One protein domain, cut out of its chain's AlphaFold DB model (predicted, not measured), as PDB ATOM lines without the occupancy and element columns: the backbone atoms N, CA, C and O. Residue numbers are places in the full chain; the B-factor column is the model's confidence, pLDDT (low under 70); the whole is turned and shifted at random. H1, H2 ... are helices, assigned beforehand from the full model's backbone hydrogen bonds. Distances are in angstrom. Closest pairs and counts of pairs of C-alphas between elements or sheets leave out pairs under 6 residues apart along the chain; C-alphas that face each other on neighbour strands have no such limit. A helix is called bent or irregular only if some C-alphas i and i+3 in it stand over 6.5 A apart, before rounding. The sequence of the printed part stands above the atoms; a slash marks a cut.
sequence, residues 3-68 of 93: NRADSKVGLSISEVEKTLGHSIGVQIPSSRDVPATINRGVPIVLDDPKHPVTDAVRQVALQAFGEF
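AT A GLANCE: This is residues 3 to 68 of the 93 residues of the protein "Unannotated protein" of freshwater metagenome (UniProt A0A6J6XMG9). This is a loose, flat model of helices with two unequal ends: H2, H3 and the beginning of the longest helix, H4, gather at one end, and the short helix H1 sits by itself at the other. The long stretch of residues 21 to 32 crosses the middle between the two ends, residues 3 to 12 make an arch before H1, and H4 runs away from the H2 and H3 end along the second axis. The printed part has 66 residues with four named helices in the order H1, H2, H3, H4 and no named strand; the class is all helix, and the helices hold 33 of the 66 residues. The radius of gyration of the C-alphas is 13.8 A, which is loose for this size, and the C-alphas span 38 by 31 by 16 A.

HOW THE PARTS SIT: The longest helix is H4, residues 52 to 65. It touches H3, residues 44 to 47, with its residues 53 to 57 alone. Between these two, 5 pairs of C-alphas are within 8 A; the closest C-alphas are those of Val 45 and Thr 54, 5.0 A apart, and the centres are 12.8 A apart. H3 also touches H2, residues 33 to 39, with 5 pairs of C-alphas within 8 A. The closest C-alphas of H2 and H3 are those of Thr 37 and Ile 44, 5.7 A apart, and the centres are 9.3 A apart. H2 and H4 are close but not clearly touching: the closest C-alphas are those of Val 34 and Val 53, 8.0 A apart. The lines of H2 and H4 stand about perpendicular, at 77 degrees, with the centres 17.7 A apart. H1, residues 13 to 20, touches no helix; it is apart from H2, H3 and H4. In H1, H2 and H4 every pair of O of residue i and N of residue i+4 is within hydrogen-bond range. H3, with 4 residues, is too short for such a pair, and its one pair of O of residue i and N of residue i+3 is within range.

IN THESE COORDINATES: H4 runs from Pro 52 to Phe 65, 20.1 A from first to last C-alpha, beginning at C-alpha 52 (11.999, 22.966, 82.985) and ending at C-alpha 65 (23.206, 39.431, 80.223). H3, the shortest, runs from Ile 44 to Asp 47 and measures 4.8 A. H2 runs from Asp 33 to Asn 39 and measures 9.7 A. H1 runs from Ile 13 to Leu 20 and measures 10.6 A; its first C-alpha, that of residue 13, is at (24.408, 20.687, 95.830). None of the four helices is bent or irregular.

THE WHOLE: The two C-alphas farthest apart are those of Lys 18 and Arg 40, 38.9 A. The first and last printed C-alphas, those of Asn 3 and Phe 68, are 23.4 A apart. The link from H1 to H2 is long, with 12 residues, and the C-alphas of these residues 21 to 32 lie 2 to 20 A from the mean of all C-alphas. The link from H2 to H3 is tight, with 4 residues, and the link from H3 to H4 is tight too, with 4 residues. The printed part is one domain of a chain of 93 residues, and it runs from residue 3 to residue 68 with no cut. The mean pLDDT of the printed part is 94.2, and one printed residue, Phe 68, is under 70.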
ATOM      1  N   ASN A   3      25.084  21.814  85.511       95.31
ATOM      2  CA  ASN A   3      24.420  20.923  84.569       95.31
ATOM      3  C   ASN A   3      24.068  19.602  85.237       95.31
ATOM      4  O   ASN A   3      24.840  19.096  86.050       95.31
ATOM      5  N   ARG A   4      22.954  19.002  84.805       92.38
ATOM      6  CA  ARG A   4      22.522  17.680  85.263       92.38
ATOM      7  C   ARG A   4      22.251  17.669  86.772       92.38
ATOM      8  O   ARG A   4      22.687  16.770  87.485       92.38
ATOM      9  N   ALA A   5      21.571  18.704  87.259       90.94
ATOM     10  CA  ALA A   5      21.411  18.979  88.688       90.94
ATOM     11  C   ALA A   5      20.669  17.877  89.473       90.94
ATOM     12  O   ALA A   5      20.824  17.759  90.681       90.94
ATOM     13  N   ASP A   6      19.910  17.032  88.781       89.31
ATOM     14  CA  ASP A   6      19.204  15.860  89.303       89.31
ATOM     15  C   ASP A   6      20.035  14.559  89.237       89.31
ATOM     16  O   ASP A   6      19.526  13.459  89.476       89.31
ATOM     17  N   SER A   7      21.322  14.653  88.889       88.00
ATOM     18  CA  SER A   7      22.204  13.497  88.738       88.00
ATOM     19  C   SER A   7      22.391  12.750  90.062       88.00
ATOM     20  O   SER A   7      22.923  13.282  91.034       88.00
ATOM     21  N   LYS A   8      22.048  11.459  90.079       86.88
ATOM     22  CA  LYS A   8      22.192  10.567  91.245       86.88
ATOM     23  C   LYS A   8      23.624  10.038  91.406       86.88
ATOM     24  O   LYS A   8      23.846   8.833  91.407       86.88
ATOM     25  N   VAL A   9      24.600  10.940  91.504       90.50
ATOM     26  CA  VAL A   9      26.038  10.610  91.653       90.50
ATOM     27  C   VAL A   9      26.529  10.658  93.103       90.50
ATOM     28  O   VAL A   9      27.725  10.575  93.344       90.50
ATOM     29  N   GLY A  10      25.616  10.787  94.070       88.69
ATOM     30  CA  GLY A  10      25.949  10.790  95.499       88.69
ATOM     31  C   GLY A  10      26.517  12.109  96.027       88.69
ATOM     32  O   GLY A  10      27.000  12.130  97.150       88.69
ATOM     33  N   LEU A  11      26.438  13.195  95.251       90.88
ATOM     34  CA  LEU A  11      26.869  14.532  95.664       90.88
ATOM     35  C   LEU A  11      25.657  15.425  95.914       90.88
ATOM     36  O   LEU A  11      24.760  15.509  95.072       90.88
ATOM     37  N   SER A  12      25.646  16.111  97.055       92.69
ATOM     38  CA  SER A  12      24.652  17.152  97.326       92.69
ATOM     39  C   SER A  12      25.084  18.489  96.719       92.69
ATOM     40  O   SER A  12      26.275  18.780  96.615       92.69
ATOM     41  N   ILE A  13      24.121  19.341  96.359       92.69
ATOM     42  CA  ILE A  13      24.408  20.687  95.830       92.69
ATOM     43  C   ILE A  13      25.250  21.487  96.831       92.69
ATOM     44  O   ILE A  13      26.245  22.094  96.449       92.69
ATOM     45  N   SER A  14      24.911  21.417  98.119       93.69
ATOM     46  CA  SER A  14      25.626  22.129  99.179       93.69
ATOM     47  C   SER A  14      27.080  21.670  99.332       93.69
ATOM     48  O   SER A  14      27.955  22.475  99.641       93.69
ATOM     49  N   GLU A  15      27.365  20.388  99.104       93.94
ATOM     50  CA  GLU A  15      28.732  19.860  99.099       93.94
ATOM     51  C   GLU A  15      29.529  20.360  97.890       93.94
ATOM     52  O   GLU A  15      30.692  20.745  98.034       93.94
ATOM     53  N   VAL A  16      28.891  20.427  96.716       94.44
ATOM     54  CA  VAL A  16      29.489  21.009  95.506       94.44
ATOM     55  C   VAL A  16      29.815  22.489  95.729       94.44
ATOM     56  O   VAL A  16      30.947  22.905  95.486       94.44
ATOM     57  N   GLU A  17      28.871  23.272  96.253       96.06
ATOM     58  CA  GLU A  17      29.068  24.698  96.554       96.06
ATOM     59  C   GLU A  17      30.174  24.924  97.588       96.06
ATOM     60  O   GLU A  17      31.057  25.757  97.377       96.06
ATOM     61  N   LYS A  18      30.179  24.146  98.680       96.50
ATOM     62  CA  LYS A  18      31.214  24.219  99.719       96.50
ATOM     63  C   LYS A  18      32.602  23.916  99.160       96.50
ATOM     64  O   LYS A  18      33.561  24.591  99.521       96.50
ATOM     65  N   THR A  19      32.708  22.912  98.293       96.06
ATOM     66  CA  THR A  19      33.986  22.491  97.702       96.06
ATOM     67  C   THR A  19      34.515  23.525  96.711       96.06
ATOM     68  O   THR A  19      35.711  23.801  96.687       96.06
ATOM     69  N   LEU A  20      33.632  24.123  95.907       95.25
ATOM     70  CA  LEU A  20      33.995  25.151  94.928       95.25
ATOM     71  C   LEU A  20      34.153  26.552  95.541       95.25
ATOM     72  O   LEU A  20      34.680  27.450  94.882       95.25
ATOM     73  N   GLY A  21      33.671  26.766  96.768       96.19
ATOM     74  CA  GLY A  21      33.650  28.077  97.424       96.19
ATOM     75  C   GLY A  21      32.747  29.099  96.724       96.19
ATOM     76  O   GLY A  21      32.931  30.297  96.908       96.19
ATOM     77  N   HIS A  22      31.804  28.639  95.896       95.88
ATOM     78  CA  HIS A  22      30.930  29.479  95.077       95.88
ATOM     79  C   HIS A  22      29.506  28.924  95.066       95.88
ATOM     80  O   HIS A  22      29.305  27.715  94.949       95.88
ATOM     81  N   SER A  23      28.519  29.819  95.120       95.12
ATOM     82  CA  SER A  23      27.103  29.468  94.995       95.12
ATOM     83  C   SER A  23      26.725  29.126  93.553       95.12
ATOM     84  O   SER A  23      27.147  29.792  92.600       95.12
ATOM     85  N   ILE A  24      25.858  28.137  93.377       95.25
ATOM     86  CA  ILE A  24      25.318  27.751  92.078       95.25
ATOM     87  C   ILE A  24      24.114  28.643  91.747       95.25
ATOM     88  O   ILE A  24      23.025  28.470  92.281       95.25
ATOM     89  N   GLY A  25      24.293  29.578  90.808       94.75
ATOM     90  CA  GLY A  25      23.231  30.522  90.418       94.75
ATOM     91  C   GLY A  25      22.068  29.932  89.605       94.75
ATOM     92  O   GLY A  25      20.949  30.426  89.712       94.75
ATOM     93  N   VAL A  26      22.313  28.884  88.808       96.69
ATOM     94  CA  VAL A  26      21.288  28.185  88.005       96.69
ATOM     95  C   VAL A  26      21.593  26.698  87.955       96.69
ATOM     96  O   VAL A  26      22.758  26.306  87.816       96.69
ATOM     97  N   GLN A  27      20.542  25.887  88.020       96.25
ATOM     98  CA  GLN A  27      20.583  24.435  87.943       96.25
ATOM     99  C   GLN A  27      19.794  23.964  86.721       96.25
ATOM    100  O   GLN A  27      18.602  24.235  86.614       96.25
ATOM    101  N   ILE A  28      20.451  23.255  85.802       97.19
ATOM    102  CA  ILE A  28      19.804  22.685  84.619       97.19
ATOM    103  C   ILE A  28      19.568  21.187  84.857       97.19
ATOM    104  O   ILE A  28      20.544  20.458  85.071       97.19
ATOM    105  N   PRO A  29      18.313  20.702  84.830       96.25
ATOM    106  CA  PRO A  29      18.023  19.284  85.006       96.25
ATOM    107  C   PRO A  29      18.428  18.469  83.774       96.25
ATOM    108  O   PRO A  29      18.566  18.984  82.663       96.25
ATOM    109  N   SER A  30      18.580  17.164  83.962       96.06
ATOM    110  CA  SER A  30      18.634  16.211  82.857       96.06
ATOM    111  C   SER A  30      17.277  16.140  82.166       96.06
ATOM    112  O   SER A  30      16.246  16.042  82.823       96.06
ATOM    113  N   SER A  31      17.255  16.098  80.837       96.81
ATOM    114  CA  SER A  31      16.050  15.723  80.095       96.81
ATOM    115  C   SER A  31      16.427  14.982  78.819       96.81
ATOM    116  O   SER A  31      17.405  15.321  78.150       96.81
ATOM    117  N   ARG A  32      15.643  13.951  78.488       96.81
ATOM    118  CA  ARG A  32      15.760  13.213  77.222       96.81
ATOM    119  C   ARG A  32      15.222  14.022  76.041       96.81
ATOM    120  O   ARG A  32      15.613  13.755  74.907       96.81
ATOM    121  N   ASP A  33      14.392  15.022  76.310       97.75
ATOM    122  CA  ASP A  33      13.785  15.866  75.283       97.75
ATOM    123  C   ASP A  33      14.806  16.844  74.698       97.75
ATOM    124  O   ASP A  33      14.736  17.192  73.523       97.75
ATOM    125  N   VAL A  34      15.842  17.207  75.461       97.38
ATOM    126  CA  VAL A  34      16.945  18.051  74.976       97.38
ATOM    127  C   VAL A  34      17.669  17.414  73.780       97.38
ATOM    128  O   VAL A  34      17.664  18.014  72.708       97.38
ATOM    129  N   PRO A  35      18.264  16.207  73.870       96.94
ATOM    130  CA  PRO A  35      18.880  15.597  72.696       96.94
ATOM    131  C   PRO A  35      17.849  15.254  71.613       96.94
ATOM    132  O   PRO A  35      18.168  15.346  70.432       96.94
ATOM    133  N   ALA A  36      16.610  14.897  71.973       98.19
ATOM    134  CA  ALA A  36      15.575  14.588  70.988       98.19
ATOM    135  C   ALA A  36      15.215  15.796  70.103       98.19
ATOM    136  O   ALA A  36      15.090  15.641  68.891       98.19
ATOM    137  N   THR A  37      15.064  16.982  70.692       98.38
ATOM    138  CA  THR A  37      14.748  18.243  69.995       98.38
ATOM    139  C   THR A  37      15.916  18.689  69.115       98.38
ATOM    140  O   THR A  37      15.742  18.909  67.914       98.38
ATOM    141  N   ILE A  38      17.137  18.671  69.656       97.06
ATOM    142  CA  ILE A  38      18.361  18.979  68.903       97.06
ATOM    143  C   ILE A  38      18.545  18.043  67.703       97.06
ATOM    144  O   ILE A  38      18.839  18.513  66.607       97.06
ATOM    145  N   ASN A  39      18.297  16.741  67.863       96.94
ATOM    146  CA  ASN A  39      18.373  15.779  66.760       96.94
ATOM    147  C   ASN A  39      17.326  16.035  65.657       96.94
ATOM    148  O   ASN A  39      17.543  15.625  64.518       96.94
ATOM    149  N   ARG A  40      16.210  16.720  65.959       97.44
ATOM    150  CA  ARG A  40      15.229  17.194  64.960       97.44
ATOM    151  C   ARG A  40      15.601  18.545  64.338       97.44
ATOM    152  O   ARG A  40      14.911  18.998  63.431       97.44
ATOM    153  N   GLY A  41      16.663  19.194  64.818       98.06
ATOM    154  CA  GLY A  41      17.085  20.522  64.374       98.06
ATOM    155  C   GLY A  41      16.291  21.680  64.987       98.06
ATOM    156  O   GLY A  41      16.393  22.799  64.494       98.06
ATOM    157  N   VAL A  42      15.516  21.440  66.051       97.75
ATOM    158  CA  VAL A  42      14.742  22.478  66.750       97.75
ATOM    159  C   VAL A  42      15.211  22.544  68.205       97.75
ATOM    160  O   VAL A  42      15.142  21.536  68.893       97.75
ATOM    161  N   PRO A  43      15.707  23.681  68.718       96.81
ATOM    162  CA  PRO A  43      16.074  23.807  70.129       96.81
ATOM    163  C   PRO A  43      14.878  23.643  71.076       96.81
ATOM    164  O   PRO A  43      13.786  24.128  70.783       96.81
ATOM    165  N   ILE A  44      15.105  23.073  72.265       97.69
ATOM    166  CA  ILE A  44      14.046  22.859  73.270       97.69
ATOM    167  C   ILE A  44      13.315  24.145  73.683       97.69
ATOM    168  O   ILE A  44      12.119  24.111  73.935       97.69
ATOM    169  N   VAL A  45      14.000  25.294  73.670       97.44
ATOM    170  CA  VAL A  45      13.398  26.602  73.991       97.44
ATOM    171  C   VAL A  45      12.342  27.052  72.977       97.44
ATOM    172  O   VAL A  45      11.498  27.881  73.315       97.44
ATOM    173  N   LEU A  46      12.404  26.524  71.748       97.50
ATOM    174  CA  LEU A  46      11.418  26.752  70.691       97.50
ATOM    175  C   LEU A  46      10.378  25.625  70.626       97.50
ATOM    176  O   LEU A  46       9.222  25.898  70.322       97.50
ATOM    177  N   ASP A  47      10.785  24.381  70.898       98.19
ATOM    178  CA  ASP A  47       9.923  23.189  70.832       98.19
ATOM    179  C   ASP A  47       8.946  23.103  72.020       98.19
ATOM    180  O   ASP A  47       7.751  22.906  71.816       98.19
ATOM    181  N   ASP A  48       9.432  23.328  73.248       98.12
ATOM    182  CA  ASP A  48       8.619  23.387  74.468       98.12
ATOM    183  C   ASP A  48       9.031  24.586  75.353       98.12
ATOM    184  O   ASP A  48       9.924  24.497  76.212       98.12
ATOM    185  N   PRO A  49       8.355  25.738  75.177       97.12
ATOM    186  CA  PRO A  49       8.637  26.959  75.923       97.12
ATOM    187  C   PRO A  49       8.388  26.886  77.435       97.12
ATOM    188  O   PRO A  49       8.800  27.810  78.135       97.12
ATOM    189  N   LYS A  50       7.677  25.859  77.925       97.44
ATOM    190  CA  LYS A  50       7.347  25.662  79.350       97.44
ATOM    191  C   LYS A  50       8.144  24.517  79.980       97.44
ATOM    192  O   LYS A  50       7.908  24.161  81.132       97.44
ATOM    193  N   HIS A  51       9.060  23.912  79.225       98.38
ATOM    194  CA  HIS A  51       9.886  22.827  79.719       98.38
ATOM    195  C   HIS A  51      10.838  23.324  80.830       98.38
ATOM    196  O   HIS A  51      11.446  24.385  80.672       98.38
ATOM    197  N   PRO A  52      11.102  22.546  81.897       97.88
ATOM    198  CA  PRO A  52      11.999  22.966  82.985       97.88
ATOM    199  C   PRO A  52      13.416  23.363  82.537       97.88
ATOM    200  O   PRO A  52      14.030  24.271  83.090       97.88
ATOM    201  N   VAL A  53      13.953  22.701  81.505       97.94
ATOM    202  CA  VAL A  53      15.238  23.100  80.890       97.94
ATOM    203  C   VAL A  53      15.122  24.449  80.178       97.94
ATOM    204  O   VAL A  53      16.063  25.234  80.239       97.94
ATOM    205  N   THR A  54      13.990  24.745  79.534       98.25
ATOM    206  CA  THR A  54      13.757  26.051  78.903       98.25
ATOM    207  C   THR A  54      13.767  27.165  79.946       98.25
ATOM    208  O   THR A  54      14.451  28.171  79.748       98.25
ATOM    209  N   ASP A  55      13.093  26.965  81.078       97.44
ATOM    210  CA  ASP A  55      13.095  27.928  82.185       97.44
ATOM    211  C   ASP A  55      14.510  28.153  82.739       97.44
ATOM    212  O   ASP A  55      14.945  29.297  82.895       97.44
ATOM    213  N   ALA A  56      15.275  27.078  82.950       97.62
ATOM    214  CA  ALA A  56      16.654  27.180  83.421       97.62
ATOM    215  C   ALA A  56      17.562  27.914  82.415       97.62
ATOM    216  O   ALA A  56      18.368  28.756  82.808       97.62
ATOM    217  N   VAL A  57      17.411  27.665  81.109       96.25
ATOM    218  CA  VAL A  57      18.157  28.386  80.061       96.25
ATOM    219  C   VAL A  57      17.817  29.879  80.063       96.25
ATOM    220  O   VAL A  57      18.726  30.708  79.976       96.25
ATOM    221  N   ARG A  58      16.540  30.249  80.226       95.56
ATOM    222  CA  ARG A  58      16.131  31.660  80.364       95.56
ATOM    223  C   ARG A  58      16.760  32.310  81.594       95.56
ATOM    224  O   ARG A  58      17.245  33.432  81.501       95.56
ATOM    225  N   GLN A  59      16.811  31.600  82.718       95.81
ATOM    226  CA  GLN A  59      17.458  32.096  83.931       95.81
ATOM    227  C   GLN A  59      18.964  32.328  83.732       95.81
ATOM    228  O   GLN A  59      19.484  33.341  84.196       95.81
ATOM    229  N   VAL A  60      19.660  31.436  83.009       95.00
ATOM    230  CA  VAL A  60      21.072  31.650  82.639       95.00
ATOM    231  C   VAL A  60      21.222  32.920  81.810       95.00
ATOM    232  O   VAL A  60      22.095  33.728  82.112       95.00
ATOM    233  N   ALA A  61      20.371  33.120  80.800       93.88
ATOM    234  CA  ALA A  61      20.430  34.308  79.951       93.88
ATOM    235  C   ALA A  61      20.231  35.599  80.763       93.88
ATOM    236  O   ALA A  61      21.033  36.521  80.644       93.88
ATOM    237  N   LEU A  62      19.231  35.626  81.650       93.00
ATOM    238  CA  LEU A  62      18.972  36.770  82.529       93.00
ATOM    239  C   LEU A  62      20.140  37.053  83.485       93.00
ATOM    240  O   LEU A  62      20.486  38.209  83.702       93.00
ATOM    241  N   GLN A  63      20.777  36.021  84.046       91.19
ATOM    242  CA  GLN A  63      21.932  36.214  84.933       91.19
ATOM    243  C   GLN A  63      23.194  36.650  84.185       91.19
ATOM    244  O   GLN A  63      23.987  37.416  84.728       91.19
ATOM    245  N   ALA A  64      23.405  36.151  82.966       89.56
ATOM    246  CA  ALA A  64      24.603  36.443  82.185       89.56
ATOM    247  C   ALA A  64      24.550  37.821  81.513       89.56
ATOM    248  O   ALA A  64      25.585  38.473  81.388       89.56
ATOM    249  N   PHE A  65      23.364  38.254  81.082       88.00
ATOM    250  CA  PHE A  65      23.206  39.431  80.223       88.00
ATOM    251  C   PHE A  65      22.264  40.502  80.795       88.00
ATOM    252  O   PHE A  65      22.180  41.591  80.233       88.00
ATOM    253  N   GLY A  66      21.599  40.245  81.927       83.25
ATOM    254  CA  GLY A  66      20.580  41.138  82.484       83.25
ATOM    255  C   GLY A  66      19.242  41.032  81.747       83.25
ATOM    256  O   GLY A  66      18.980  40.062  81.034       83.25
ATOM    257  N   GLU A  67      18.362  42.022  81.931       74.75
ATOM    258  CA  GLU A  67      17.129  42.087  81.142       74.75
ATOM    259  C   GLU A  67      17.440  42.365  79.669       74.75
ATOM    260  O   GLU A  67      18.223  43.259  79.340       74.75
ATOM    261  N   PHE A  68      16.787  41.611  78.782       63.03
ATOM    262  CA  PHE A  68      16.883  41.821  77.342       63.03
ATOM    263  C   PHE A  68      16.347  43.212  76.995       63.03
ATOM    264  O   PHE A  68      15.146  43.475  77.077       63.03
TER     265      PHE A  68